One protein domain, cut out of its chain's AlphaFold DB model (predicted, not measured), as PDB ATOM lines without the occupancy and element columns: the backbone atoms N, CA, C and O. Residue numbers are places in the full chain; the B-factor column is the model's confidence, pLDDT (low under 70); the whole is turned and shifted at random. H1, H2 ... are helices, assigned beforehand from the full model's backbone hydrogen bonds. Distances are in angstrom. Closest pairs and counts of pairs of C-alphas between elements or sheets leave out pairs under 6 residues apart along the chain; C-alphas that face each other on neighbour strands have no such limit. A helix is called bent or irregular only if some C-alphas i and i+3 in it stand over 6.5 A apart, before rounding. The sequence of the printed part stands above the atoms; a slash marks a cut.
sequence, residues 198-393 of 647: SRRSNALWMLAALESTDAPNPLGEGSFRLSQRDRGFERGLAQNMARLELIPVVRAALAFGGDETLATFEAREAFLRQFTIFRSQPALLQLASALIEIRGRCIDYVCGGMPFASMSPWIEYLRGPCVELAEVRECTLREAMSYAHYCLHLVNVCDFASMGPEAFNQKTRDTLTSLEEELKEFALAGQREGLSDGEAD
ATOM      1  N   SER A 198      94.846 -10.079 -31.775       69.69
ATOM      2  CA  SER A 198      95.811 -10.024 -30.663       69.69
ATOM      3  C   SER A 198      97.014  -9.121 -30.949       69.69
ATOM      4  O   SER A 198      97.981  -9.112 -30.184       69.69
ATOM      5  N   ARG A 199      96.981  -8.379 -32.059       79.56
ATOM      6  CA  ARG A 199      98.085  -7.518 -32.492       79.56
ATOM      7  C   ARG A 199      98.178  -6.248 -31.664       79.56
ATOM      8  O   ARG A 199      97.207  -5.508 -31.515       79.56
ATOM      9  N   ARG A 200      99.387  -5.939 -31.199       84.88
ATOM     10  CA  ARG A 200      99.714  -4.690 -30.504       84.88
ATOM     11  C   ARG A 200      99.672  -3.498 -31.455       84.88
ATOM     12  O   ARG A 200      99.345  -2.394 -31.017       84.88
ATOM     13  N   SER A 201      99.963  -3.709 -32.742       89.75
ATOM     14  CA  SER A 201      99.884  -2.656 -33.764       89.75
ATOM     15  C   SER A 201      98.485  -2.047 -33.888       89.75
ATOM     16  O   SER A 201      98.377  -0.851 -34.149       89.75
ATOM     17  N   ASN A 202      97.413  -2.799 -33.611       87.94
ATOM     18  CA  ASN A 202      96.034  -2.300 -33.679       87.94
ATOM     19  C   ASN A 202      95.795  -1.090 -32.759       87.94
ATOM     20  O   ASN A 202      95.138  -0.129 -33.156       87.94
ATOM     21  N   ALA A 203      96.358  -1.099 -31.547       90.88
ATOM     22  CA  ALA A 203      96.240   0.025 -30.620       90.88
ATOM     23  C   ALA A 203      97.032   1.256 -31.105       90.88
ATOM     24  O   ALA A 203      96.582   2.389 -30.949       90.88
ATOM     25  N   LEU A 204      98.184   1.060 -31.753       92.94
ATOM     26  CA  LEU A 204      98.948   2.157 -32.360       92.94
ATOM     27  C   LEU A 204      98.243   2.746 -33.584       92.94
ATOM     28  O   LEU A 204      98.215   3.965 -33.741       92.94
ATOM     29  N   TRP A 205      97.623   1.904 -34.413       89.56
ATOM     30  CA  TRP A 205      96.754   2.361 -35.497       89.56
ATOM     31  C   TRP A 205      95.580   3.177 -34.965       89.56
ATOM     32  O   TRP A 205      95.211   4.190 -35.562       89.56
ATOM     33  N   MET A 206      95.041   2.793 -33.805       88.00
ATOM     34  CA  MET A 206      94.020   3.588 -33.139       88.00
ATOM     35  C   MET A 206      94.549   4.950 -32.677       88.00
ATOM     36  O   MET A 206      93.891   5.968 -32.882       88.00
ATOM     37  N   LEU A 207      95.754   5.005 -32.109       92.56
ATOM     38  CA  LEU A 207      96.370   6.277 -31.742       92.56
ATOM     39  C   LEU A 207      96.588   7.175 -32.970       92.56
ATOM     40  O   LEU A 207      96.219   8.346 -32.937       92.56
ATOM     41  N   ALA A 208      97.115   6.622 -34.066       89.44
ATOM     42  CA  ALA A 208      97.315   7.349 -35.320       89.44
ATOM     43  C   ALA A 208      95.997   7.939 -35.862       89.44
ATOM     44  O   ALA A 208      95.952   9.091 -36.302       89.44
ATOM     45  N   ALA A 209      94.897   7.188 -35.753       84.06
ATOM     46  CA  ALA A 209      93.555   7.647 -36.107       84.06
ATOM     47  C   ALA A 209      93.078   8.839 -35.257       84.06
ATOM     48  O   ALA A 209      92.406   9.741 -35.766       84.06
ATOM     49  N   LEU A 210      93.401   8.844 -33.959       87.38
ATOM     50  CA  LEU A 210      93.052   9.927 -33.037       87.38
ATOM     51  C   LEU A 210      93.925  11.173 -33.235       87.38
ATOM     52  O   LEU A 210      93.471  12.279 -32.955       87.38
ATOM     53  N   GLU A 211      95.154  11.019 -33.720       87.25
ATOM     54  CA  GLU A 211      96.052  12.141 -34.013       87.25
ATOM     55  C   GLU A 211      95.727  12.845 -35.337       87.25
ATOM     56  O   GLU A 211      95.928  14.057 -35.444       87.25
ATOM     57  N   SER A 212      95.198  12.116 -36.326       79.50
ATOM     58  CA  SER A 212      94.868  12.673 -37.641       79.50
ATOM     59  C   SER A 212      93.770  13.744 -37.567       79.50
ATOM     60  O   SER A 212      92.707  13.554 -36.964       79.50
ATOM     61  N   THR A 213      94.026  14.893 -38.197       60.34
ATOM     62  CA  THR A 213      93.088  16.022 -38.305       60.34
ATOM     63  C   THR A 213      92.051  15.837 -39.408       60.34
ATOM     64  O   THR A 213      90.940  16.346 -39.265       60.34
ATOM     65  N   ASP A 214      92.394  15.083 -40.457       51.91
ATOM     66  CA  ASP A 214      91.678  15.089 -41.740       51.91
ATOM     67  C   ASP A 214      91.144  13.711 -42.169       51.91
ATOM     68  O   ASP A 214      90.396  13.618 -43.141       51.91
ATOM     69  N   ALA A 215      91.471  12.630 -41.451       46.31
ATOM     70  CA  ALA A 215      91.042  11.293 -41.853       46.31
ATOM     71  C   ALA A 215      89.590  10.977 -41.421       46.31
ATOM     72  O   ALA A 215      89.259  11.068 -40.225       46.31
ATOM     73  N   PRO A 216      88.714  10.515 -42.339       46.53
ATOM     74  CA  PRO A 216      87.591   9.682 -41.938       46.53
ATOM     75  C   PRO A 216      88.178   8.446 -41.250       46.53
ATOM     76  O   PRO A 216      89.051   7.788 -41.794       46.53
ATOM     77  N   ASN A 217      87.745   8.214 -40.012       44.81
ATOM     78  CA  ASN A 217      88.122   7.121 -39.112       44.81
ATOM     79  C   ASN A 217      88.761   5.906 -39.856       44.81
ATOM     80  O   ASN A 217      88.006   5.112 -40.417       44.81
ATOM     81  N   PRO A 218      90.103   5.734 -39.880       42.72
ATOM     82  CA  PRO A 218      90.797   4.743 -40.731       42.72
ATOM     83  C   PRO A 218      90.505   3.276 -40.364       42.72
ATOM     84  O   PRO A 218      90.948   2.347 -41.028       42.72
ATOM     85  N   LEU A 219      89.732   3.049 -39.300       44.25
ATOM     86  CA  LEU A 219      89.279   1.732 -38.846       44.25
ATOM     87  C   LEU A 219      87.785   1.487 -39.162       44.25
ATOM     88  O   LEU A 219      87.153   0.613 -38.571       44.25
ATOM     89  N   GLY A 220      87.211   2.278 -40.076       43.97
ATOM     90  CA  GLY A 220      85.810   2.212 -40.491       43.97
ATOM     91  C   GLY A 220      84.843   2.892 -39.510       43.97
ATOM     92  O   GLY A 220      85.148   3.152 -38.343       43.97
ATOM     93  N   GLU A 221      83.617   3.180 -39.963       40.25
ATOM     94  CA  GLU A 221      82.524   3.711 -39.118       40.25
ATOM     95  C   GLU A 221      82.096   2.738 -37.993       40.25
ATOM     96  O   GLU A 221      81.319   3.109 -37.115       40.25
ATOM     97  N   GLY A 222      82.654   1.523 -37.972       44.06
ATOM     98  CA  GLY A 222      82.422   0.503 -36.956       44.06
ATOM     99  C   GLY A 222      83.436   0.451 -35.811       44.06
ATOM    100  O   GLY A 222      83.172  -0.281 -34.872       44.06
ATOM    101  N   SER A 223      84.562   1.175 -35.817       53.22
ATOM    102  CA  SER A 223      85.597   0.960 -34.778       53.22
ATOM    103  C   SER A 223      85.224   1.465 -33.378       53.22
ATOM    104  O   SER A 223      85.741   0.970 -32.380       53.22
ATOM    105  N   PHE A 224      84.296   2.422 -33.293       63.12
ATOM    106  CA  PHE A 224      83.838   3.014 -32.038       63.12
ATOM    107  C   PHE A 224      82.317   2.995 -31.943       63.12
ATOM    108  O   PHE A 224      81.634   3.650 -32.731       63.12
ATOM    109  N   ARG A 225      81.774   2.388 -30.883       73.56
ATOM    110  CA  ARG A 225      80.374   2.604 -30.473       73.56
ATOM    111  C   ARG A 225      80.265   3.743 -29.462       73.56
ATOM    112  O   ARG A 225      79.677   3.597 -28.390       73.56
ATOM    113  N   LEU A 226      80.872   4.874 -29.812       77.00
ATOM    114  CA  LEU A 226      80.881   6.100 -29.017       77.00
ATOM    115  C   LEU A 226      80.045   7.196 -29.674       77.00
ATOM    116  O   LEU A 226      79.925   7.272 -30.902       77.00
ATOM    117  N   SER A 227      79.515   8.102 -28.851       81.94
ATOM    118  CA  SER A 227      78.854   9.303 -29.357       81.94
ATOM    119  C   SER A 227      79.834  10.167 -30.172       81.94
ATOM    120  O   SER A 227      81.053  10.106 -29.996       81.94
ATOM    121  N   GLN A 228      79.330  11.005 -31.087       80.25
ATOM    122  CA  GLN A 228      80.187  11.937 -31.838       80.25
ATOM    123  C   GLN A 228      80.953  12.892 -30.906       80.25
ATOM    124  O   GLN A 228      82.102  13.232 -31.183       80.25
ATOM    125  N   ARG A 229      80.331  13.290 -29.790       85.38
ATOM    126  CA  ARG A 229      80.950  14.145 -28.776       85.38
ATOM    127  C   ARG A 229      82.148  13.457 -28.128       85.38
ATOM    128  O   ARG A 229      83.199  14.077 -28.032       85.38
ATOM    129  N   ASP A 230      81.992  12.206 -27.710       85.56
ATOM    130  CA  ASP A 230      83.048  11.482 -26.997       85.56
ATOM    131  C   ASP A 230      84.198  11.110 -27.933       85.56
ATOM    132  O   ASP A 230      85.357  11.281 -27.574       85.56
ATOM    133  N   ARG A 231      83.907  10.756 -29.192       83.56
ATOM    134  CA  ARG A 231      84.951  10.633 -30.227       83.56
ATOM    135  C   ARG A 231      85.724  11.938 -30.423       83.56
ATOM    136  O   ARG A 231      86.946  11.926 -30.536       83.56
ATOM    137  N   GLY A 232      85.014  13.070 -30.450       84.88
ATOM    138  CA  GLY A 232      85.629  14.395 -30.518       84.88
ATOM    139  C   GLY A 232      86.492  14.710 -29.295       84.88
ATOM    140  O   GLY A 232      87.538  15.338 -29.442       84.88
ATOM    141  N   PHE A 233      86.089  14.242 -28.111       90.00
ATOM    142  CA  PHE A 233      86.887  14.351 -26.894       90.00
ATOM    143  C   PHE A 233      88.182  13.538 -26.996       90.00
ATOM    144  O   PHE A 233      89.239  14.121 -26.781       90.00
ATOM    145  N   GLU A 234      88.134  12.260 -27.393       91.31
ATOM    146  CA  GLU A 234      89.351  11.430 -27.498       91.31
ATOM    147  C   GLU A 234      90.346  11.981 -28.521       91.31
ATOM    148  O   GLU A 234      91.546  12.075 -28.259       91.31
ATOM    149  N   ARG A 235      89.842  12.439 -29.671       90.25
ATOM    150  CA  ARG A 235      90.660  13.119 -30.683       90.25
ATOM    151  C   ARG A 235      91.271  14.407 -30.133       90.25
ATOM    152  O   ARG A 235      92.470  14.641 -30.267       90.25
ATOM    153  N   GLY A 236      90.457  15.243 -29.488       90.69
ATOM    154  CA  GLY A 236      90.925  16.476 -28.859       90.69
ATOM    155  C   GLY A 236      91.971  16.214 -27.774       90.69
ATOM    156  O   GLY A 236      92.919  16.987 -27.636       90.69
ATOM    157  N   LEU A 237      91.839  15.105 -27.045       94.19
ATOM    158  CA  LEU A 237      92.786  14.674 -26.028       94.19
ATOM    159  C   LEU A 237      94.130  14.276 -26.642       94.19
ATOM    160  O   LEU A 237      95.154  14.804 -26.210       94.19
ATOM    161  N   ALA A 238      94.135  13.417 -27.667       93.94
ATOM    162  CA  ALA A 238      95.353  13.014 -28.376       93.94
ATOM    163  C   ALA A 238      96.095  14.231 -28.952       93.94
ATOM    164  O   ALA A 238      97.291  14.410 -28.713       93.94
ATOM    165  N   GLN A 239      95.367  15.140 -29.605       92.12
ATOM    166  CA  GLN A 239      95.923  16.389 -30.134       92.12
ATOM    167  C   GLN A 239      96.489  17.292 -29.033       92.12
ATOM    168  O   GLN A 239      97.530  17.927 -29.216       92.12
ATOM    169  N   ASN A 240      95.829  17.365 -27.876       94.12
ATOM    170  CA  ASN A 240      96.326  18.143 -26.747       94.12
ATOM    171  C   ASN A 240      97.591  17.516 -26.140       94.12
ATOM    172  O   ASN A 240      98.550  18.228 -25.856       94.12
ATOM    173  N   MET A 241      97.640  16.189 -25.999       96.00
ATOM    174  CA  MET A 241      98.838  15.486 -25.522       96.00
ATOM    175  C   MET A 241     100.010  15.624 -26.500       96.00
ATOM    176  O   MET A 241     101.153  15.741 -26.061       96.00
ATOM    177  N   ALA A 242      99.745  15.687 -27.808       93.38
ATOM    178  CA  ALA A 242     100.759  16.013 -28.809       93.38
ATOM    179  C   ALA A 242     101.292  17.446 -28.636       93.38
ATOM    180  O   ALA A 242     102.504  17.647 -28.618       93.38
ATOM    181  N   ARG A 243     100.412  18.435 -28.419       93.38
ATOM    182  CA  ARG A 243     100.812  19.835 -28.153       93.38
ATOM    183  C   ARG A 243     101.623  20.002 -26.869       93.38
ATOM    184  O   ARG A 243     102.476  20.878 -26.815       93.38
ATOM    185  N   LEU A 244     101.355  19.185 -25.852       94.31
ATOM    186  CA  LEU A 244     102.102  19.162 -24.589       94.31
ATOM    187  C   LEU A 244     103.381  18.306 -24.651       94.31
ATOM    188  O   LEU A 244     104.030  18.103 -23.622       94.31
ATOM    189  N   GLU A 245     103.733  17.780 -25.830       95.44
ATOM    190  CA  GLU A 245     104.895  16.907 -26.044       95.44
ATOM    191  C   GLU A 245     104.878  15.645 -25.157       95.44
ATOM    192  O   GLU A 245     105.918  15.142 -24.735       95.44
ATOM    193  N   LEU A 246     103.685  15.138 -24.832       97.00
ATOM    194  CA  LEU A 246     103.491  13.930 -24.022       97.00
ATOM    195  C   LEU A 246     103.165  12.703 -24.874       97.00
ATOM    196  O   LEU A 246     103.380  11.578 -24.442       97.00
ATOM    197  N   ILE A 247     102.706  12.887 -26.109       96.50
ATOM    198  CA  ILE A 247     102.341  11.773 -26.991       96.50
ATOM    199  C   ILE A 247     103.442  10.708 -27.211       96.50
ATOM    200  O   ILE A 247     103.099   9.525 -27.296       96.50
ATOM    201  N   PRO A 248     104.755  11.037 -27.184       97.56
ATOM    202  CA  PRO A 248     105.823  10.037 -27.253       97.56
ATOM    203  C   PRO A 248     105.754   8.976 -26.145       97.56
ATOM    204  O   PRO A 248     106.077   7.815 -26.396       97.56
ATOM    205  N   VAL A 249     105.297   9.334 -24.935       98.19
ATOM    206  CA  VAL A 249     105.176   8.370 -23.826       98.19
ATOM    207  C   VAL A 249     104.044   7.364 -24.066       98.19
ATOM    208  O   VAL A 249     104.188   6.192 -23.727       98.19
ATOM    209  N   VAL A 250     102.952   7.796 -24.712       98.06
ATOM    210  CA  VAL A 250     101.809   6.944 -25.086       98.06
ATOM    211  C   VAL A 250     102.239   5.967 -26.178       98.06
ATOM    212  O   VAL A 250     101.997   4.770 -26.064       98.06
ATOM    213  N   ARG A 251     102.950   6.459 -27.198       97.50
ATOM    214  CA  ARG A 251     103.503   5.637 -28.286       97.50
ATOM    215  C   ARG A 251     104.459   4.569 -27.766       97.50
ATOM    216  O   ARG A 251     104.320   3.404 -28.125       97.50
ATOM    217  N   ALA A 252     105.382   4.937 -26.876       97.12
ATOM    218  CA  ALA A 252     106.295   3.981 -26.254       97.12
ATOM    219  C   ALA A 252     105.542   2.912 -25.443       97.12
ATOM    220  O   ALA A 252     105.838   1.723 -25.566       97.12
ATOM    221  N   ALA A 253     104.529   3.308 -24.666       97.06
ATOM    222  CA  ALA A 253     103.694   2.365 -23.929       97.06
ATOM    223  C   ALA A 253     102.955   1.394 -24.863       97.06
ATOM    224  O   ALA A 253     103.018   0.182 -24.658       97.06
ATOM    225  N   LEU A 254     102.323   1.901 -25.925       95.75
ATOM    226  CA  LEU A 254     101.593   1.090 -26.902       95.75
ATOM    227  C   LEU A 254     102.494   0.197 -27.775       95.75
ATOM    228  O   LEU A 254     102.062  -0.861 -28.233       95.75
ATOM    229  N   ALA A 255     103.755   0.569 -27.981       94.44
ATOM    230  CA  ALA A 255     104.696  -0.229 -28.763       94.44
ATOM    231  C   ALA A 255     105.432  -1.299 -27.939       94.44
ATOM    232  O   ALA A 255     105.751  -2.367 -28.463       94.44
ATOM    233  N   PHE A 256     105.710  -1.028 -26.659       93.25
ATOM    234  CA  PHE A 256     106.623  -1.848 -25.849       93.25
ATOM    235  C   PHE A 256     106.009  -2.397 -24.553       93.25
ATOM    236  O   PHE A 256     106.609  -3.248 -23.899       93.25
ATOM    237  N   GLY A 257     104.811  -1.950 -24.167       87.44
ATOM    238  CA  GLY A 257     104.097  -2.502 -23.016       87.44
ATOM    239  C   GLY A 257     103.700  -3.965 -23.225       87.44
ATOM    240  O   GLY A 257     103.322  -4.365 -24.328       87.44
ATOM    241  N   GLY A 258     103.794  -4.758 -22.157       78.25
ATOM    242  CA  GLY A 258     103.538  -6.204 -22.182       78.25
ATOM    243  C   GLY A 258     104.731  -7.068 -22.613       78.25
ATOM    244  O   GLY A 258     104.563  -8.271 -22.796       78.25
ATOM    245  N   ASP A 259     105.921  -6.490 -22.789       80.44
ATOM    246  CA  ASP A 259     107.159  -7.245 -22.998       80.44
ATOM    247  C   ASP A 259     107.790  -7.686 -21.664       80.44
ATOM    248  O   ASP A 259     108.085  -6.868 -20.789       80.44
ATOM    249  N   GLU A 260     108.023  -8.992 -21.517       77.25
ATOM    250  CA  GLU A 260     108.641  -9.580 -20.328       77.25
ATOM    251  C   GLU A 260     110.128  -9.204 -20.199       77.25
ATOM    252  O   GLU A 260     110.628  -9.112 -19.077       77.25
ATOM    253  N   THR A 261     110.823  -8.879 -21.300       82.50
ATOM    254  CA  THR A 261     112.215  -8.388 -21.228       82.50
ATOM    255  C   THR A 261     112.316  -7.011 -20.563       82.50
ATOM    256  O   THR A 261     113.349  -6.659 -19.994       82.50
ATOM    257  N   LEU A 262     111.211  -6.259 -20.557       88.00
ATOM    258  CA  LEU A 262     111.071  -4.938 -19.951       88.00
ATOM    259  C   LEU A 262     110.313  -4.991 -18.614       88.00
ATOM    260  O   LEU A 262     109.671  -4.021 -18.207       88.00
ATOM    261  N   ALA A 263     110.361  -6.121 -17.904       81.81
ATOM    262  CA  ALA A 263     109.598  -6.319 -16.673       81.81
ATOM    263  C   ALA A 263     110.117  -5.519 -15.460       81.81
ATOM    264  O   ALA A 263     109.313  -5.170 -14.590       81.81
ATOM    265  N   THR A 264     111.406  -5.165 -15.392       88.50
ATOM    266  CA  THR A 264     111.956  -4.331 -14.302       88.50
ATOM    267  C   THR A 264     112.073  -2.863 -14.700       88.50
ATOM    268  O   THR A 264     112.146  -2.525 -15.884       88.50
ATOM    269  N   PHE A 265     112.098  -1.977 -13.700       90.44
ATOM    270  CA  PHE A 265     112.280  -0.549 -13.941       90.44
ATOM    271  C   PHE A 265     113.628  -0.269 -14.614       90.44
ATOM    272  O   PHE A 265     113.673   0.481 -15.583       90.44
ATOM    273  N   GLU A 266     114.705  -0.922 -14.172       93.31
ATOM    274  CA  GLU A 266     116.052  -0.742 -14.722       93.31
ATOM    275  C   GLU A 266     116.127  -1.175 -16.191       93.31
ATOM    276  O   GLU A 266     116.768  -0.502 -16.999       93.31
ATOM    277  N   ALA A 267     115.445  -2.267 -16.557       92.06
ATOM    278  CA  ALA A 267     115.366  -2.725 -17.942       92.06
ATOM    279  C   ALA A 267     114.606  -1.719 -18.819       92.06
ATOM    280  O   ALA A 267     115.100  -1.333 -19.882       92.06
ATOM    281  N   ARG A 268     113.445  -1.228 -18.349       94.50
ATOM    282  CA  ARG A 268     112.677  -0.171 -19.033       94.50
ATOM    283  C   ARG A 268     113.490   1.102 -19.194       94.50
ATOM    284  O   ARG A 268     113.525   1.669 -20.279       94.50
ATOM    285  N   GLU A 269     114.159   1.547 -18.139       95.19
ATOM    286  CA  GLU A 269     114.977   2.753 -18.158       95.19
ATOM    287  C   GLU A 269     116.151   2.627 -19.137       95.19
ATOM    288  O   GLU A 269     116.343   3.506 -19.980       95.19
ATOM    289  N   ALA A 270     116.913   1.532 -19.071       95.06
ATOM    290  CA  ALA A 270     118.039   1.291 -19.970       95.06
ATOM    291  C   ALA A 270     117.598   1.243 -21.442       95.06
ATOM    292  O   ALA A 270     118.289   1.779 -22.311       95.06
ATOM    293  N   PHE A 271     116.437   0.644 -21.714       94.88
ATOM    294  CA  PHE A 271     115.834   0.615 -23.042       94.88
ATOM    295  C   PHE A 271     115.374   2.006 -23.503       94.88
ATOM    296  O   PHE A 271     115.771   2.472 -24.571       94.88
ATOM    297  N   LEU A 272     114.595   2.721 -22.687       95.88
ATOM    298  CA  LEU A 272     114.045   4.033 -23.040       95.88
ATOM    299  C   LEU A 272     115.136   5.094 -23.252       95.88
ATOM    300  O   LEU A 272     114.991   5.948 -24.122       95.88
ATOM    301  N   ARG A 273     116.270   5.023 -22.542       96.19
ATOM    302  CA  ARG A 273     117.419   5.934 -22.752       96.19
ATOM    303  C   ARG A 273     118.053   5.833 -24.145       96.19
ATOM    304  O   ARG A 273     118.826   6.718 -24.512       96.19
ATOM    305  N   GLN A 274     117.740   4.796 -24.922       94.31
ATOM    306  CA  GLN A 274     118.184   4.669 -26.315       94.31
ATOM    307  C   GLN A 274     117.442   5.637 -27.250       94.31
ATOM    308  O   GLN A 274     117.923   5.931 -28.340       94.31
ATOM    309  N   PHE A 275     116.293   6.174 -26.832       95.44
ATOM    310  CA  PHE A 275     115.551   7.172 -27.594       95.44
ATOM    311  C   PHE A 275     115.974   8.579 -27.174       95.44
ATOM    312  O   PHE A 275     115.975   8.925 -25.988       95.44
ATOM    313  N   THR A 276     116.285   9.426 -28.158       94.44
ATOM    314  CA  THR A 276     116.798  10.785 -27.918       94.44
ATOM    315  C   THR A 276     115.898  11.608 -26.995       94.44
ATOM    316  O   THR A 276     116.420  12.300 -26.123       94.44
ATOM    317  N   ILE A 277     114.573  11.503 -27.149       94.69
ATOM    318  CA  ILE A 277     113.586  12.270 -26.375       94.69
ATOM    319  C   ILE A 277     113.544  11.887 -24.889       94.69
ATOM    320  O   ILE A 277     113.509  12.761 -24.029       94.69
ATOM    321  N   PHE A 278     113.617  10.596 -24.560       96.69
ATOM    322  CA  PHE A 278     113.611  10.140 -23.164       96.69
ATOM    323  C   PHE A 278     114.972  10.346 -22.501       96.69
ATOM    324  O   PHE A 278     115.046  10.640 -21.312       96.69
ATOM    325  N   ARG A 279     116.060  10.256 -23.275       95.25
ATOM    326  CA  ARG A 279     117.405  10.587 -22.792       95.25
ATOM    327  C   ARG A 279     117.536  12.062 -22.415       95.25
ATOM    328  O   ARG A 279     118.247  12.374 -21.465       95.25
ATOM    329  N   SER A 280     116.904  12.963 -23.170       94.06
ATOM    330  CA  SER A 280     116.956  14.404 -22.903       94.06
ATOM    331  C   SER A 280     115.944  14.871 -21.856       94.06
ATOM    332  O   SER A 280     116.162  15.923 -21.259       94.06
ATOM    333  N   GLN A 281     114.872  14.109 -21.605       96.00
ATOM    334  CA  GLN A 281     113.812  14.463 -20.654       96.00
ATOM    335  C   GLN A 281     113.535  13.314 -19.658       96.00
ATOM    336  O   GLN A 281     112.681  12.462 -19.924       96.00
ATOM    337  N   PRO A 282     114.198  13.299 -18.481       94.88
ATOM    338  CA  PRO A 282     114.018  12.254 -17.465       94.88
ATOM    339  C   PRO A 282     112.568  12.082 -16.989       94.88
ATOM    340  O   PRO A 282     112.111  10.953 -16.823       94.88
ATOM    341  N   ALA A 283     111.808  13.177 -16.868       96.44
ATOM    342  CA  ALA A 283     110.395  13.122 -16.491       96.44
ATOM    343  C   ALA A 283     109.538  12.331 -17.502       96.44
ATOM    344  O   ALA A 283     108.671  11.550 -17.109       96.44
ATOM    345  N   LEU A 284     109.805  12.470 -18.811       97.50
ATOM    346  CA  LEU A 284     109.120  11.674 -19.838       97.50
ATOM    347  C   LEU A 284     109.538  10.207 -19.790       97.50
ATOM    348  O   LEU A 284     108.702   9.334 -20.009       97.50
ATOM    349  N   LEU A 285     110.808   9.926 -19.488       97.38
ATOM    350  CA  LEU A 285     111.284   8.558 -19.304       97.38
ATOM    351  C   LEU A 285     110.539   7.866 -18.161       97.38
ATOM    352  O   LEU A 285     110.078   6.737 -18.331       97.38
ATOM    353  N   GLN A 286     110.408   8.531 -17.010       97.38
ATOM    354  CA  GLN A 286     109.707   7.979 -15.849       97.38
ATOM    355  C   GLN A 286     108.230   7.719 -16.167       97.38
ATOM    356  O   GLN A 286     107.728   6.631 -15.877       97.38
ATOM    357  N   LEU A 287     107.559   8.668 -16.832       98.19
ATOM    358  CA  LEU A 287     106.174   8.501 -17.271       98.19
ATOM    359  C   LEU A 287     106.022   7.343 -18.269       98.19
ATOM    360  O   LEU A 287     105.140   6.506 -18.096       98.19
ATOM    361  N   ALA A 288     106.887   7.253 -19.284       97.88
ATOM    362  CA  ALA A 288     106.868   6.155 -20.252       97.88
ATOM    363  C   ALA A 288     107.112   4.798 -19.575       97.88
ATOM    364  O   ALA A 288     106.404   3.838 -19.865       97.88
ATOM    365  N   SER A 289     108.063   4.718 -18.640       97.44
ATOM    366  CA  SER A 289     108.343   3.499 -17.872       97.44
ATOM    367  C   SER A 289     107.125   3.055 -17.055       97.44
ATOM    368  O   SER A 289     106.743   1.884 -17.107       97.44
ATOM    369  N   ALA A 290     106.463   3.991 -16.366       96.94
ATOM    370  CA  ALA A 290     105.249   3.715 -15.599       96.94
ATOM    371  C   ALA A 290     104.075   3.285 -16.498       96.94
ATOM    372  O   ALA A 290     103.352   2.347 -16.159       96.94
ATOM    373  N   LEU A 291     103.907   3.920 -17.665       97.75
ATOM    374  CA  LEU A 291     102.876   3.551 -18.638       97.75
ATOM    375  C   LEU A 291     103.126   2.167 -19.258       97.75
ATOM    376  O   LEU A 291     102.190   1.381 -19.373       97.75
ATOM    377  N   ILE A 292     104.376   1.833 -19.602       96.31
ATOM    378  CA  ILE A 292     104.765   0.490 -20.076       96.31
ATOM    379  C   ILE A 292     104.434  -0.567 -19.018       96.31
ATOM    380  O   ILE A 292     103.929  -1.636 -19.353       96.31
ATOM    381  N   GLU A 293     104.700  -0.272 -17.744       94.19
ATOM    382  CA  GLU A 293     104.444  -1.200 -16.644       94.19
ATOM    383  C   GLU A 293     102.947  -1.431 -16.378       94.19
ATOM    384  O   GLU A 293     102.551  -2.556 -16.043       94.19
ATOM    385  N   ILE A 294     102.122  -0.383 -16.489       94.31
ATOM    386  CA  ILE A 294     100.688  -0.433 -16.169       94.31
ATOM    387  C   ILE A 294      99.798  -0.802 -17.364       94.31
ATOM    388  O   ILE A 294      98.626  -1.130 -17.163       94.31
ATOM    389  N   ARG A 295     100.320  -0.772 -18.596       94.06
ATOM    390  CA  ARG A 295      99.543  -1.073 -19.804       94.06
ATOM    391  C   ARG A 295      98.771  -2.391 -19.681       94.06
ATOM    392  O   ARG A 295      99.286  -3.381 -19.165       94.06
ATOM    393  N   GLY A 296      97.522  -2.388 -20.149       90.88
ATOM    394  CA  GLY A 296      96.621  -3.543 -20.125       90.88
ATOM    395  C   GLY A 296      95.997  -3.837 -18.759       90.88
ATOM    396  O   GLY A 296      94.922  -4.427 -18.698       90.88
ATOM    397  N   ARG A 297      96.578  -3.354 -17.648       93.31
ATOM    398  CA  ARG A 297      96.090  -3.693 -16.305       93.31
ATOM    399  C   ARG A 297      94.681  -3.162 -16.033       93.31
ATOM    400  O   ARG A 297      93.855  -3.888 -15.485       93.31
ATOM    401  N   CYS A 298      94.372  -1.928 -16.441       93.88
ATOM    402  CA  CYS A 298      93.015  -1.370 -16.324       93.88
ATOM    403  C   CYS A 298      91.974  -2.250 -17.022       93.88
ATOM    404  O   CYS A 298      90.923  -2.534 -16.446       93.88
ATOM    405  N   ILE A 299      92.295  -2.719 -18.227       93.19
ATOM    406  CA  ILE A 299      91.432  -3.591 -19.028       93.19
ATOM    407  C   ILE A 299      91.242  -4.928 -18.321       93.19
ATOM    408  O   ILE A 299      90.112  -5.332 -18.055       93.19
ATOM    409  N   ASP A 300      92.337  -5.569 -17.917       94.19
ATOM    410  CA  ASP A 300      92.294  -6.858 -17.233       94.19
ATOM    411  C   ASP A 300      91.510  -6.793 -15.918       94.19
ATOM    412  O   ASP A 300      90.784  -7.727 -15.583       94.19
ATOM    413  N   TYR A 301      91.612  -5.692 -15.171       93.88
ATOM    414  CA  TYR A 301      90.804  -5.480 -13.973       93.88
ATOM    415  C   TYR A 301      89.312  -5.366 -14.320       93.88
ATOM    416  O   TYR A 301      88.481  -6.042 -13.707       93.88
ATOM    417  N   VAL A 302      88.957  -4.571 -15.337       93.31
ATOM    418  CA  VAL A 302      87.568  -4.438 -15.810       93.31
ATOM    419  C   VAL A 302      87.005  -5.793 -16.249       93.31
ATOM    420  O   VAL A 302      85.858  -6.108 -15.911       93.31
ATOM    421  N   CYS A 303      87.822  -6.613 -16.913       93.44
ATOM    422  CA  CYS A 303      87.500  -7.965 -17.362       93.44
ATOM    423  C   CYS A 303      87.567  -9.037 -16.253       93.44
ATOM    424  O   CYS A 303      87.220 -10.188 -16.506       93.44
ATOM    425  N   GLY A 304      87.956  -8.693 -15.019       93.25
ATOM    426  CA  GLY A 304      88.016  -9.623 -13.878       93.25
ATOM    427  C   GLY A 304      89.264 -10.516 -13.828       93.25
ATOM    428  O   GLY A 304      89.353 -11.420 -12.990       93.25
ATOM    429  N   GLY A 305      90.240 -10.266 -14.700       93.81
ATOM    430  CA  GLY A 305      91.511 -10.979 -14.776       93.81
ATOM    431  C   GLY A 305      92.467 -10.657 -13.634       93.81
ATOM    432  O   GLY A 305      93.213 -11.533 -13.203       93.81
ATOM    433  N   MET A 306      92.420  -9.446 -13.077       92.56
ATOM    434  CA  MET A 306      93.332  -9.033 -12.004       92.56
ATOM    435  C   MET A 306      92.651  -8.199 -10.912       92.56
ATOM    436  O   MET A 306      91.637  -7.554 -11.181       92.56
ATOM    437  N   PRO A 307      93.201  -8.179  -9.683       91.31
ATOM    438  CA  PRO A 307      92.709  -7.319  -8.611       91.31
ATOM    439  C   PRO A 307      93.102  -5.857  -8.821       91.31
ATOM    440  O   PRO A 307      94.100  -5.556  -9.486       91.31
ATOM    441  N   PHE A 308      92.372  -4.946  -8.178       90.06
ATOM    442  CA  PHE A 308      92.647  -3.505  -8.185       90.06
ATOM    443  C   PHE A 308      94.031  -3.185  -7.607       90.06
ATOM    444  O   PHE A 308      94.723  -2.285  -8.080       90.06
ATOM    445  N   ALA A 309      94.497  -3.996  -6.651       89.44
ATOM    446  CA  ALA A 309      95.860  -3.937  -6.119       89.44
ATOM    447  C   ALA A 309      96.959  -4.088  -7.192       89.44
ATOM    448  O   ALA A 309      98.123  -3.780  -6.944       89.44
ATOM    449  N   SER A 310      96.642  -4.560  -8.399       90.94
ATOM    450  CA  SER A 310      97.597  -4.629  -9.512       90.94
ATOM    451  C   SER A 310      97.994  -3.251 -10.050       90.94
ATOM    452  O   SER A 310      99.018  -3.152 -10.726       90.94
ATOM    453  N   MET A 311      97.258  -2.190  -9.697       93.50
ATOM    454  CA  MET A 311      97.535  -0.813 -10.123       93.50
ATOM    455  C   MET A 311      98.549  -0.068  -9.247       93.50
ATOM    456  O   MET A 311      98.851   1.088  -9.533       93.50
ATOM    457  N   SER A 312      99.100  -0.696  -8.197       90.81
ATOM    458  CA  SER A 312     100.021  -0.018  -7.266       90.81
ATOM    459  C   SER A 312     101.188   0.713  -7.938       90.81
ATOM    460  O   SER A 312     101.418   1.855  -7.547       90.81
ATOM    461  N   PRO A 313     101.859   0.168  -8.978       90.81
ATOM    462  CA  PRO A 313     102.966   0.882  -9.622       90.81
ATOM    463  C   PRO A 313     102.565   2.238 -10.213       90.81
ATOM    464  O   PRO A 313     103.342   3.189 -10.188       90.81
ATOM    465  N   TRP A 314     101.323   2.369 -10.692       95.00
ATOM    466  CA  TRP A 314     100.815   3.650 -11.178       95.00
ATOM    467  C   TRP A 314     100.626   4.657 -10.043       95.00
ATOM    468  O   TRP A 314     101.002   5.820 -10.170       95.00
ATOM    469  N   ILE A 315     100.100   4.211  -8.899       92.88
ATOM    470  CA  ILE A 315      99.958   5.062  -7.712       92.88
ATOM    471  C   ILE A 315     101.326   5.488  -7.168       92.88
ATOM    472  O   ILE A 315     101.490   6.641  -6.777       92.88
ATOM    473  N   GLU A 316     102.305   4.583  -7.168       91.12
ATOM    474  CA  GLU A 316     103.688   4.868  -6.772       91.12
ATOM    475  C   GLU A 316     104.309   5.944  -7.674       91.12
ATOM    476  O   GLU A 316     104.850   6.926  -7.164       91.12
ATOM    477  N   TYR A 317     104.134   5.837  -8.999       94.56
ATOM    478  CA  TYR A 317     104.544   6.875  -9.951       94.56
ATOM    479  C   TYR A 317     103.888   8.233  -9.644       94.56
ATOM    480  O   TYR A 317     104.575   9.251  -9.538       94.56
ATOM    481  N   LEU A 318     102.565   8.261  -9.462       93.56
ATOM    482  CA  LEU A 318     101.817   9.498  -9.221       93.56
ATOM    483  C   LEU A 318     102.194  10.194  -7.907       93.56
ATOM    484  O   LEU A 318     102.118  11.420  -7.822       93.56
ATOM    485  N   ARG A 319     102.562   9.428  -6.874       88.75
ATOM    486  CA  ARG A 319     102.921   9.969  -5.555       88.75
ATOM    487  C   ARG A 319     104.376  10.419  -5.455       88.75
ATOM    488  O   ARG A 319     104.641  11.324  -4.671       88.75
ATOM    489  N   GLY A 320     105.285   9.814  -6.218       90.00
ATOM    490  CA  GLY A 320     106.708  10.160  -6.205       90.00
ATOM    491  C   GLY A 320     107.174  10.791  -7.523       90.00
ATOM    492  O   GLY A 320     107.125  12.015  -7.646       90.00
ATOM    493  N   PRO A 321     107.609   9.985  -8.511       93.69
ATOM    494  CA  PRO A 321     108.176  10.443  -9.789       93.69
ATOM    495  C   PRO A 321     107.404  11.556 -10.524       93.69
ATOM    496  O   PRO A 321     108.000  12.428 -11.149       93.69
ATOM    497  N   CYS A 322     106.072  11.593 -10.417       94.94
ATOM    498  CA  CYS A 322     105.241  12.611 -11.071       94.94
ATOM    499  C   CYS A 322     105.549  14.062 -10.631       94.94
ATOM    500  O   CYS A 322     105.163  15.003 -11.329       94.94
ATOM    501  N   VAL A 323     106.248  14.269  -9.509       94.19
ATOM    502  CA  VAL A 323     106.735  15.595  -9.091       94.19
ATOM    503  C   VAL A 323     107.714  16.179 -10.111       94.19
ATOM    504  O   VAL A 323     107.592  17.353 -10.451       94.19
ATOM    505  N   GLU A 324     108.600  15.366 -10.689       94.31
ATOM    506  CA  GLU A 324     109.547  15.830 -11.714       94.31
ATOM    507  C   GLU A 324     108.820  16.308 -12.979       94.31
ATOM    508  O   GLU A 324     109.215  17.291 -13.604       94.31
ATOM    509  N   LEU A 325     107.710  15.653 -13.344       95.81
ATOM    510  CA  LEU A 325     106.871  16.096 -14.457       95.81
ATOM    511  C   LEU A 325     106.248  17.471 -14.182       95.81
ATOM    512  O   LEU A 325     106.174  18.293 -15.096       95.81
ATOM    513  N   ALA A 326     105.820  17.729 -12.944       95.56
ATOM    514  CA  ALA A 326     105.269  19.022 -12.543       95.56
ATOM    515  C   ALA A 326     106.317  20.138 -12.626       95.56
ATOM    516  O   ALA A 326     106.035  21.209 -13.162       95.56
ATOM    517  N   GLU A 327     107.539  19.860 -12.164       95.38
ATOM    518  CA  GLU A 327     108.663  20.796 -12.229       95.38
ATOM    519  C   GLU A 327     109.049  21.121 -13.678       95.38
ATOM    520  O   GLU A 327     109.130  22.291 -14.046       95.38
ATOM    521  N   VAL A 328     109.221  20.101 -14.528       94.44
ATOM    522  CA  VAL A 328     109.618  20.273 -15.939       94.44
ATOM    523  C   VAL A 328     108.546  20.988 -16.763       94.44
ATOM    524  O   VAL A 328     108.869  21.704 -17.709       94.44
ATOM    525  N   ARG A 329     107.265  20.783 -16.439       94.62
ATOM    526  CA  ARG A 329     106.139  21.425 -17.134       94.62
ATOM    527  C   ARG A 329     105.688  22.731 -16.484       94.62
ATOM    528  O   ARG A 329     104.703  23.300 -16.947       94.62
ATOM    529  N   GLU A 330     106.398  23.193 -15.455       95.69
ATOM    530  CA  GLU A 330     106.099  24.421 -14.712       95.69
ATOM    531  C   GLU A 330     104.622  24.510 -14.284       95.69
ATOM    532  O   GLU A 330     103.984  25.561 -14.361       95.69
ATOM    533  N   CYS A 331     104.058  23.383 -13.845       96.12
ATOM    534  CA  CYS A 331     102.660  23.276 -13.446       96.12
ATOM    535  C   CYS A 331     102.522  22.727 -12.025       96.12
ATOM    536  O   CYS A 331     103.485  22.318 -11.373       96.12
ATOM    537  N   THR A 332     101.304  22.741 -11.497       95.06
ATOM    538  CA  THR A 332     101.042  22.138 -10.189       95.06
ATOM    539  C   THR A 332     101.133  20.612 -10.271       95.06
ATOM    540  O   THR A 332     100.789  20.007 -11.287       95.06
ATOM    541  N   LEU A 333     101.493  19.949  -9.164       92.81
ATOM    542  CA  LEU A 333     101.498  18.479  -9.096       92.81
ATOM    543  C   LEU A 333     100.145  17.873  -9.505       92.81
ATOM    544  O   LEU A 333     100.089  16.867 -10.203       92.81
ATOM    545  N   ARG A 334      99.039  18.529  -9.139       93.38
ATOM    546  CA  ARG A 334      97.688  18.097  -9.517       93.38
ATOM    547  C   ARG A 334      97.448  18.159 -11.031       93.38
ATOM    548  O   ARG A 334      96.754  17.295 -11.576       93.38
ATOM    549  N   GLU A 335      97.991  19.164 -11.710       95.00
ATOM    550  CA  GLU A 335      97.942  19.270 -13.172       95.00
ATOM    551  C   GLU A 335      98.823  18.204 -13.823       95.00
ATOM    552  O   GLU A 335      98.334  17.483 -14.690       95.00
ATOM    553  N   ALA A 336     100.052  18.007 -13.338       96.12
ATOM    554  CA  ALA A 336     100.944  16.953 -13.821       96.12
ATOM    555  C   ALA A 336     100.327  15.551 -13.686       96.12
ATOM    556  O   ALA A 336     100.316  14.785 -14.649       96.12
ATOM    557  N   MET A 337      99.712  15.241 -12.538       95.25
ATOM    558  CA  MET A 337      98.969  13.989 -12.338       95.25
ATOM    559  C   MET A 337      97.790  13.866 -13.309       95.25
ATOM    560  O   MET A 337      97.473  12.767 -13.758       95.25
ATOM    561  N   SER A 338      97.132  14.979 -13.653       95.12
ATOM    562  CA  SER A 338      96.053  14.981 -14.648       95.12
ATOM    563  C   SER A 338      96.587  14.677 -16.047       95.12
ATOM    564  O   SER A 338      96.001  13.856 -16.742       95.12
ATOM    565  N   TYR A 339      97.720  15.267 -16.436       96.81
ATOM    566  CA  TYR A 339      98.382  14.969 -17.707       96.81
ATOM    567  C   TYR A 339      98.858  13.516 -17.797       96.81
ATOM    568  O   TYR A 339      98.617  12.858 -18.807       96.81
ATOM    569  N   ALA A 340      99.454  12.983 -16.727       97.25
ATOM    570  CA  ALA A 340      99.823  11.572 -16.647       97.25
ATOM    571  C   ALA A 340      98.594  10.657 -16.801       97.25
ATOM    572  O   ALA A 340      98.630   9.699 -17.570       97.25
ATOM    573  N   HIS A 341      97.483  10.988 -16.136       95.25
ATOM    574  CA  HIS A 341      96.222  10.255 -16.278       95.25
ATOM    575  C   HIS A 341      95.641  10.318 -17.688       95.25
ATOM    576  O   HIS A 341      95.146   9.308 -18.172       95.25
ATOM    577  N   TYR A 342      95.723  11.458 -18.371       97.06
ATOM    578  CA  TYR A 342      95.294  11.556 -19.766       97.06
ATOM    579  C   TYR A 342      96.145  10.691 -20.701       97.06
ATOM    580  O   TYR A 342      95.611  10.104 -21.637       97.06
ATOM    581  N   CYS A 343      97.444  10.548 -20.423       98.19
ATOM    582  CA  CYS A 343      98.291   9.610 -21.155       98.19
ATOM    583  C   CYS A 343      97.868   8.154 -20.901       98.19
ATOM    584  O   CYS A 343      97.751   7.388 -21.855       98.19
ATOM    585  N   LEU A 344      97.583   7.785 -19.645       97.62
ATOM    586  CA  LEU A 344      97.045   6.462 -19.302       97.62
ATOM    587  C   LEU A 344      95.700   6.197 -19.995       97.62
ATOM    588  O   LEU A 344      95.509   5.120 -20.553       97.62
ATOM    589  N   HIS A 345      94.807   7.189 -20.012       96.88
ATOM    590  CA  HIS A 345      93.512   7.099 -20.683       96.88
ATOM    591  C   HIS A 345      93.671   6.791 -22.170       96.88
ATOM    592  O   HIS A 345      93.058   5.854 -22.666       96.88
ATOM    593  N   LEU A 346      94.545   7.518 -22.874       96.38
ATOM    594  CA  LEU A 346      94.803   7.264 -24.293       96.38
ATOM    595  C   LEU A 346      95.342   5.851 -24.537       96.38
ATOM    596  O   LEU A 346      94.884   5.196 -25.471       96.38
ATOM    597  N   VAL A 347      96.262   5.361 -23.693       96.88
ATOM    598  CA  VAL A 347      96.749   3.971 -23.770       96.88
ATOM    599  C   VAL A 347      95.580   2.993 -23.637       96.88
ATOM    600  O   VAL A 347      95.391   2.141 -24.503       96.88
ATOM    601  N   ASN A 348      94.753   3.152 -22.601       95.12
ATOM    602  CA  ASN A 348      93.641   2.246 -22.335       95.12
ATOM    603  C   ASN A 348      92.549   2.315 -23.408       95.12
ATOM    604  O   ASN A 348      92.024   1.275 -23.787       95.12
ATOM    605  N   VAL A 349      92.208   3.503 -23.916       92.69
ATOM    606  CA  VAL A 349      91.238   3.686 -25.007       92.69
ATOM    607  C   VAL A 349      91.727   3.003 -26.278       92.69
ATOM    608  O   VAL A 349      90.953   2.299 -26.924       92.69
ATOM    609  N   CYS A 350      93.005   3.170 -26.623       92.62
ATOM    610  CA  CYS A 350      93.587   2.529 -27.798       92.62
ATOM    611  C   CYS A 350      93.598   1.001 -27.659       92.62
ATOM    612  O   CYS A 350      93.180   0.306 -28.586       92.62
ATOM    613  N   ASP A 351      94.006   0.479 -26.500       91.56
ATOM    614  CA  ASP A 351      94.001  -0.960 -26.232       91.56
ATOM    615  C   ASP A 351      92.565  -1.526 -26.216       91.56
ATOM    616  O   ASP A 351      92.293  -2.515 -26.891       91.56
ATOM    617  N   PHE A 352      91.600  -0.881 -25.548       88.81
ATOM    618  CA  PHE A 352      90.200  -1.330 -25.548       88.81
ATOM    619  C   PHE A 352      89.593  -1.328 -26.948       88.81
ATOM    620  O   PHE A 352      88.901  -2.272 -27.327       88.81
ATOM    621  N   ALA A 353      89.826  -0.267 -27.718       85.44
ATOM    622  CA  ALA A 353      89.277  -0.166 -29.060       85.44
ATOM    623  C   ALA A 353      89.916  -1.180 -30.021       85.44
ATOM    624  O   ALA A 353      89.254  -1.637 -30.954       85.44
ATOM    625  N   SER A 354      91.159  -1.603 -29.757       84.44
ATOM    626  CA  SER A 354      91.816  -2.679 -30.505       84.44
ATOM    627  C   SER A 354      91.163  -4.054 -30.313       84.44
ATOM    628  O   SER A 354      91.298  -4.909 -31.183       84.44
ATOM    629  N   MET A 355      90.390  -4.250 -29.235       83.00
ATOM    630  CA  MET A 355      89.601  -5.469 -28.994       83.00
ATOM    631  C   MET A 355      88.297  -5.522 -29.818       83.00
ATOM    632  O   MET A 355      87.564  -6.510 -29.754       83.00
ATOM    633  N   GLY A 356      87.976  -4.456 -30.559       77.25
ATOM    634  CA  GLY A 356      86.848  -4.384 -31.487       77.25
ATOM    635  C   GLY A 356      85.623  -3.582 -30.997       77.25
ATOM    636  O   GLY A 356      85.505  -3.241 -29.817       77.25
ATOM    637  N   PRO A 357      84.659  -3.295 -31.900       71.88
ATOM    638  CA  PRO A 357      83.500  -2.425 -31.643       71.88
ATOM    639  C   PRO A 357      82.632  -2.800 -30.447       71.88
ATOM    640  O   PRO A 357      82.038  -1.944 -29.794       71.88
ATOM    641  N   GLU A 358      82.466  -4.103 -30.228       77.75
ATOM    642  CA  GLU A 358      81.619  -4.633 -29.160       77.75
ATOM    643  C   GLU A 358      82.279  -4.447 -27.791       77.75
ATOM    644  O   GLU A 358      81.589  -4.263 -26.785       77.75
ATOM    645  N   ALA A 359      83.616  -4.477 -27.762       82.88
ATOM    646  CA  ALA A 359      84.418  -4.294 -26.564       82.88
ATOM    647  C   ALA A 359      84.455  -2.827 -26.126       82.88
ATOM    648  O   ALA A 359      84.307  -2.556 -24.937       82.88
ATOM    649  N   PHE A 360      84.604  -1.883 -27.062       87.19
ATOM    650  CA  PHE A 360      84.697  -0.460 -26.738       87.19
ATOM    651  C   PHE A 360      83.444   0.332 -27.142       87.19
ATOM    652  O   PHE A 360      83.285   0.825 -28.263       87.19
ATOM    653  N   ASN A 361      82.542   0.472 -26.171       87.12
ATOM    654  CA  ASN A 361      81.297   1.227 -26.260       87.12
ATOM    655  C   ASN A 361      81.206   2.308 -25.164       87.12
ATOM    656  O   ASN A 361      82.078   2.420 -24.302       87.12
ATOM    657  N   GLN A 362      80.139   3.115 -25.180       89.38
ATOM    658  CA  GLN A 362      79.973   4.195 -24.199       89.38
ATOM    659  C   GLN A 362      80.021   3.697 -22.749       89.38
ATOM    660  O   GLN A 362      80.697   4.288 -21.916       89.38
ATOM    661  N   LYS A 363      79.343   2.585 -22.445       90.00
ATOM    662  CA  LYS A 363      79.271   2.077 -21.075       90.00
ATOM    663  C   LYS A 363      80.636   1.588 -20.585       90.00
ATOM    664  O   LYS A 363      80.998   1.842 -19.442       90.00
ATOM    665  N   THR A 364      81.404   0.909 -21.440       89.75
ATOM    666  CA  THR A 364      82.764   0.460 -21.093       89.75
ATOM    667  C   THR A 364      83.733   1.632 -20.968       89.75
ATOM    668  O   THR A 364      84.578   1.621 -20.076       89.75
ATOM    669  N   ARG A 365      83.579   2.676 -21.795       90.62
ATOM    670  CA  ARG A 365      84.330   3.933 -21.664       90.62
ATOM    671  C   ARG A 365      84.039   4.632 -20.335       90.62
ATOM    672  O   ARG A 365      84.970   5.100 -19.682       90.62
ATOM    673  N   ASP A 366      82.776   4.690 -19.923       91.00
ATOM    674  CA  ASP A 366      82.385   5.310 -18.656       91.00
ATOM    675  C   ASP A 366      82.934   4.508 -17.460       91.00
ATOM    676  O   ASP A 366      83.469   5.091 -16.517       91.00
ATOM    677  N   THR A 367      82.901   3.169 -17.526       91.56
ATOM    678  CA  THR A 367      83.553   2.288 -16.540       91.56
ATOM    679  C   THR A 367      85.056   2.544 -16.448       91.56
ATOM    680  O   THR A 367      85.587   2.657 -15.343       91.56
ATOM    681  N   LEU A 368      85.739   2.641 -17.590       92.12
ATOM    682  CA  LEU A 368      87.174   2.908 -17.641       92.12
ATOM    683  C   LEU A 368      87.507   4.286 -17.054       92.12
ATOM    684  O   LEU A 368      88.366   4.386 -16.185       92.12
ATOM    685  N   THR A 369      86.778   5.325 -17.466       92.06
ATOM    686  CA  THR A 369      86.943   6.687 -16.935       92.06
ATOM    687  C   THR A 369      86.747   6.707 -15.418       92.06
ATOM    688  O   THR A 369      87.574   7.251 -14.695       92.06
ATOM    689  N   SER A 370      85.700   6.045 -14.911       91.06
ATOM    690  CA  SER A 370      85.435   5.962 -13.470       91.06
ATOM    691  C   SER A 370      86.563   5.264 -12.704       91.06
ATOM    692  O   SER A 370      86.874   5.669 -11.587       91.06
ATOM    693  N   LEU A 371      87.165   4.219 -13.280       91.56
ATOM    694  CA  LEU A 371      88.302   3.512 -12.688       91.56
ATOM    695  C   LEU A 371      89.545   4.407 -12.614       91.56
ATOM    696  O   LEU A 371      90.240   4.450 -11.600       91.56
ATOM    697  N   GLU A 372      89.838   5.117 -13.698       93.31
ATOM    698  CA  GLU A 372      90.981   6.023 -13.776       93.31
ATOM    699  C   GLU A 372      90.820   7.210 -12.821       93.31
ATOM    700  O   GLU A 372      91.778   7.589 -12.146       93.31
ATOM    701  N   GLU A 373      89.613   7.760 -12.698       91.06
ATOM    702  CA  GLU A 373      89.290   8.773 -11.692       91.06
ATOM    703  C   GLU A 373      89.457   8.230 -10.266       91.06
ATOM    704  O   GLU A 373      90.046   8.911  -9.427       91.06
ATOM    705  N   GLU A 374      89.028   6.993  -9.988       89.31
ATOM    706  CA  GLU A 374      89.220   6.344  -8.682       89.31
ATOM    707  C   GLU A 374      90.713   6.208  -8.332       89.31
ATOM    708  O   GLU A 374      91.119   6.539  -7.216       89.31
ATOM    709  N   LEU A 375      91.552   5.801  -9.290       91.38
ATOM    710  CA  LEU A 375      93.010   5.732  -9.115       91.38
ATOM    711  C   LEU A 375      93.620   7.111  -8.837       91.38
ATOM    712  O   LEU A 375      94.444   7.256  -7.928       91.38
ATOM    713  N   LYS A 376      93.192   8.134  -9.582       90.50
ATOM    714  CA  LYS A 376      93.662   9.511  -9.409       90.50
ATOM    715  C   LYS A 376      93.305  10.058  -8.032       90.50
ATOM    716  O   LYS A 376      94.163  10.603  -7.339       90.50
ATOM    717  N   GLU A 377      92.048   9.905  -7.621       88.00
ATOM    718  CA  GLU A 377      91.567  10.376  -6.322       88.00
ATOM    719  C   GLU A 377      92.224   9.606  -5.172       88.00
ATOM    720  O   GLU A 377      92.589  10.207  -4.160       88.00
ATOM    721  N   PHE A 378      92.482   8.302  -5.337       88.44
ATOM    722  CA  PHE A 378      93.261   7.526  -4.372       88.44
ATOM    723  C   PHE A 378      94.702   8.042  -4.240       88.44
ATOM    724  O   PHE A 378      95.230   8.163  -3.127       88.44
ATOM    725  N   ALA A 379      95.354   8.375  -5.357       89.12
ATOM    726  CA  ALA A 379      96.692   8.955  -5.341       89.12
ATOM    727  C   ALA A 379      96.705  10.310  -4.610       89.12
ATOM    728  O   ALA A 379      97.509  10.488  -3.694       89.12
ATOM    729  N   LEU A 380      95.762  11.206  -4.938       86.75
ATOM    730  CA  LEU A 380      95.610  12.532  -4.323       86.75
ATOM    731  C   LEU A 380      95.272  12.466  -2.826       86.75
ATOM    732  O   LEU A 380      95.785  13.258  -2.038       86.75
ATOM    733  N   ALA A 381      94.417  11.529  -2.408       83.00
ATOM    734  CA  ALA A 381      94.069  11.346  -1.001       83.00
ATOM    735  C   ALA A 381      95.288  10.946  -0.158       83.00
ATOM    736  O   ALA A 381      95.426  11.416   0.970       83.00
ATOM    737  N   GLY A 382      96.184  10.130  -0.726       76.38
ATOM    738  CA  GLY A 382      97.430   9.712  -0.077       76.38
ATOM    739  C   GLY A 382      98.457  10.832   0.108       76.38
ATOM    740  O   GLY A 382      99.360  10.673   0.911       76.38
ATOM    741  N   GLN A 383      98.309  11.969  -0.579       73.31
ATOM    742  CA  GLN A 383      99.201  13.127  -0.435       73.31
ATOM    743  C   GLN A 383      98.775  14.094   0.685       73.31
ATOM    744  O   GLN A 383      99.441  15.103   0.915       73.31
ATOM    745  N   ARG A 384      97.653  13.845   1.377       70.50
ATOM    746  CA  ARG A 384      97.204  14.701   2.487       70.50
ATOM    747  C   ARG A 384      98.075  14.471   3.725       70.50
ATOM    748  O   ARG A 384      98.280  13.330   4.131       70.50
ATOM    749  N   GLU A 385      98.535  15.563   4.343       53.78
ATOM    750  CA  GLU A 385      99.353  15.537   5.564       53.78
ATOM    751  C   GLU A 385      98.727  14.635   6.645       53.78
ATOM    752  O   GLU A 385      97.571  14.821   7.031       53.78
ATOM    753  N   GLY A 386      99.494  13.658   7.144       55.06
ATOM    754  CA  GLY A 386      99.107  12.798   8.271       55.06
ATOM    755  C   GLY A 386      98.705  11.359   7.930       55.06
ATOM    756  O   GLY A 386      98.467  10.588   8.855       55.06
ATOM    757  N   LEU A 387      98.667  10.972   6.652       54.47
ATOM    758  CA  LEU A 387      98.611   9.565   6.242       54.47
ATOM    759  C   LEU A 387     100.035   9.110   5.922       54.47
ATOM    760  O   LEU A 387     100.692   9.702   5.069       54.47
ATOM    761  N   SER A 388     100.548   8.107   6.629       47.78
ATOM    762  CA  SER A 388     101.864   7.563   6.281       47.78
ATOM    763  C   SER A 388     101.793   6.861   4.918       47.78
ATOM    764  O   SER A 388     100.799   6.195   4.619       47.78
ATOM    765  N   ASP A 389     102.853   6.949   4.105       52.97
ATOM    766  CA  ASP A 389     102.938   6.290   2.785       52.97
ATOM    767  C   ASP A 389     102.633   4.775   2.842       52.97
ATOM    768  O   ASP A 389     102.190   4.184   1.859       52.97
ATOM    769  N   GLY A 390     102.806   4.144   4.011       49.53
ATOM    770  CA  GLY A 390     102.504   2.729   4.252       49.53
ATOM    771  C   GLY A 390     101.033   2.390   4.548       49.53
ATOM    772  O   GLY A 390     100.687   1.208   4.594       49.53
ATOM    773  N   GLU A 391     100.154   3.374   4.765       50.56
ATOM    774  CA  GLU A 391      98.739   3.141   5.104       50.56
ATOM    775  C   GLU A 391      97.807   3.148   3.885       50.56
ATOM    776  O   GLU A 391      96.762   2.489   3.906       50.56
ATOM    777  N   ALA A 392      98.189   3.821   2.798       61.44
ATOM    778  CA  ALA A 392      97.397   3.917   1.573       61.44
ATOM    779  C   ALA A 392      97.730   2.786   0.578       61.44
ATOM    780  O   ALA A 392      98.237   3.028  -0.518       61.44
ATOM    781  N   ASP A 393      97.405   1.553   0.981       80.94
ATOM    782  CA  ASP A 393      97.546   0.304   0.215       80.94
ATOM    783  C   ASP A 393      96.258  -0.007  -0.578       80.94
ATOM    784  O   ASP A 393      95.191  -0.226   0.010       80.94
TER     785      ASP A 393
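AT A GLANCE: This is residues 198 to 393 of the 647 residues of an uncharacterized protein of Persicimonas caeni (UniProt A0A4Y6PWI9). A rounded all-helix body is built round one long helix, H10, which runs through its middle, with the long H11 folded back beside it on one side and H3 and H6 on the side away from H11. H1 crosses H10's later part and H2 its middle, H9 crosses its first part, H7 and H8 lie toward H11, and the small H4 and H5 sit on the far side of H6, farthest from the middle; a long loop, residues 212 to 227, and the last residues, 382 to 393, lie at opposite ends of the long axis. The printed part has 196 residues with eleven named helices, H1 to H11 in order along the chain, and no named strand. It is compact, with a radius of gyration of the C-alphas of 16.3 A and spans of 50 by 36 by 33 A.

IN THESE COORDINATES: The longest helix, H10, residues 333 to 354, runs 31.6 A from C-alpha 333 at (101.498, 18.479, -9.096) to C-alpha 354 at (91.816, -2.679, -30.505). H11, residues 362 to 381, measures 28.1 A and ends with C-alpha 381 at (94.069, 11.346, -1.001). Before them come H1, residues 201 to 211, which begins with C-alpha 201 at (99.884, -2.656, -33.764) and measures 15.3 A; H2, residues 228 to 243, 22.4 A; and H3, residues 247 to 256, 14.3 A. H4, residues 265 to 272, and H5, residues 276 to 280, are short. H6, residues 282 to 294, is 18.4 A long. H7 holds residues 297 to 302, H8 residues 308 to 319 with 17.1 A, and H9 residues 322 to 328. H8 is irregular: C-alphas 310 and 313 are 7.7 A apart.

HOW THE PARTS SIT: H10 is the hub and touches six helices. H10 and H11 form a helical hairpin, opposite ways at a shallow tilt of 28 degrees; their closest C-alphas, of His 341 and Glu 372, are 7.2 A apart. H1 touches H10 at residues 346 to 354 alone, with the C-alphas of Ala 203 and Cys 350 closest at 4.6 A, at a steep tilt of 56 degrees. H2 touches H10 at a steep tilt of 57 degrees, closest at the C-alphas of Ala 238 and Leu 346, 7.1 A. H1 and H2 touch and are about perpendicular, at 90 degrees, with the C-alphas of Leu 210 and Arg 235 4.6 A apart. H3 touches H10, with the C-alphas of Val 250 and Cys 343 closest at 5.9 A. H3 also touches H6, the same way at a steep tilt of 42 degrees, with the C-alphas of Ala 253 and Ile 292 4.4 A apart. H6, H8 and H10 are an up and down bundle, each running against the one before it; H6 and H8 touch at a shallow tilt of 4 degrees, closest at the C-alphas of Ala 290 and Trp 314, 6.3 A, while each is close to H10 but not clearly touching. H9 touches H10 at a steep tilt of 68 degrees, only just short of about perpendicular, with the C-alphas of Ala 326 and Ala 336 5.0 A apart. H7 and H8 form a helical hairpin, with the C-alphas of Tyr 301 and Phe 308 closest at 6.4 A, and H7 touches H11 at residues 367 to 371 alone, closest at the C-alphas of Cys 298 and Leu 368, 7.4 A. H4 touches H6, with the C-alphas of Arg 268 and Ser 289 5.8 A apart; H5 and H6 touch only at the corner, closest at the C-alphas of Phe 278 and Leu 285, 4.8 A. Among the pairs that are apart are H1 and H8, and H5 and H11. Every O i to N i+4 pair is within hydrogen-bond range in H1 to H7 and H9 to H11; in H8 it is 5 of 8.

THE WHOLE: The two C-alphas farthest apart, of Gly 220 and Gly 386, are 51.6 A apart. The printed part has no cut. The link from H1 to H2 is long, with 16 residues; those from H3 to H4 and from H10 to H11 are short, and the others are tight. The mean pLDDT of the printed part is 86.9, and 21 residues are under 70: residue 198, residues 213 to 224 and residues 385 to 392.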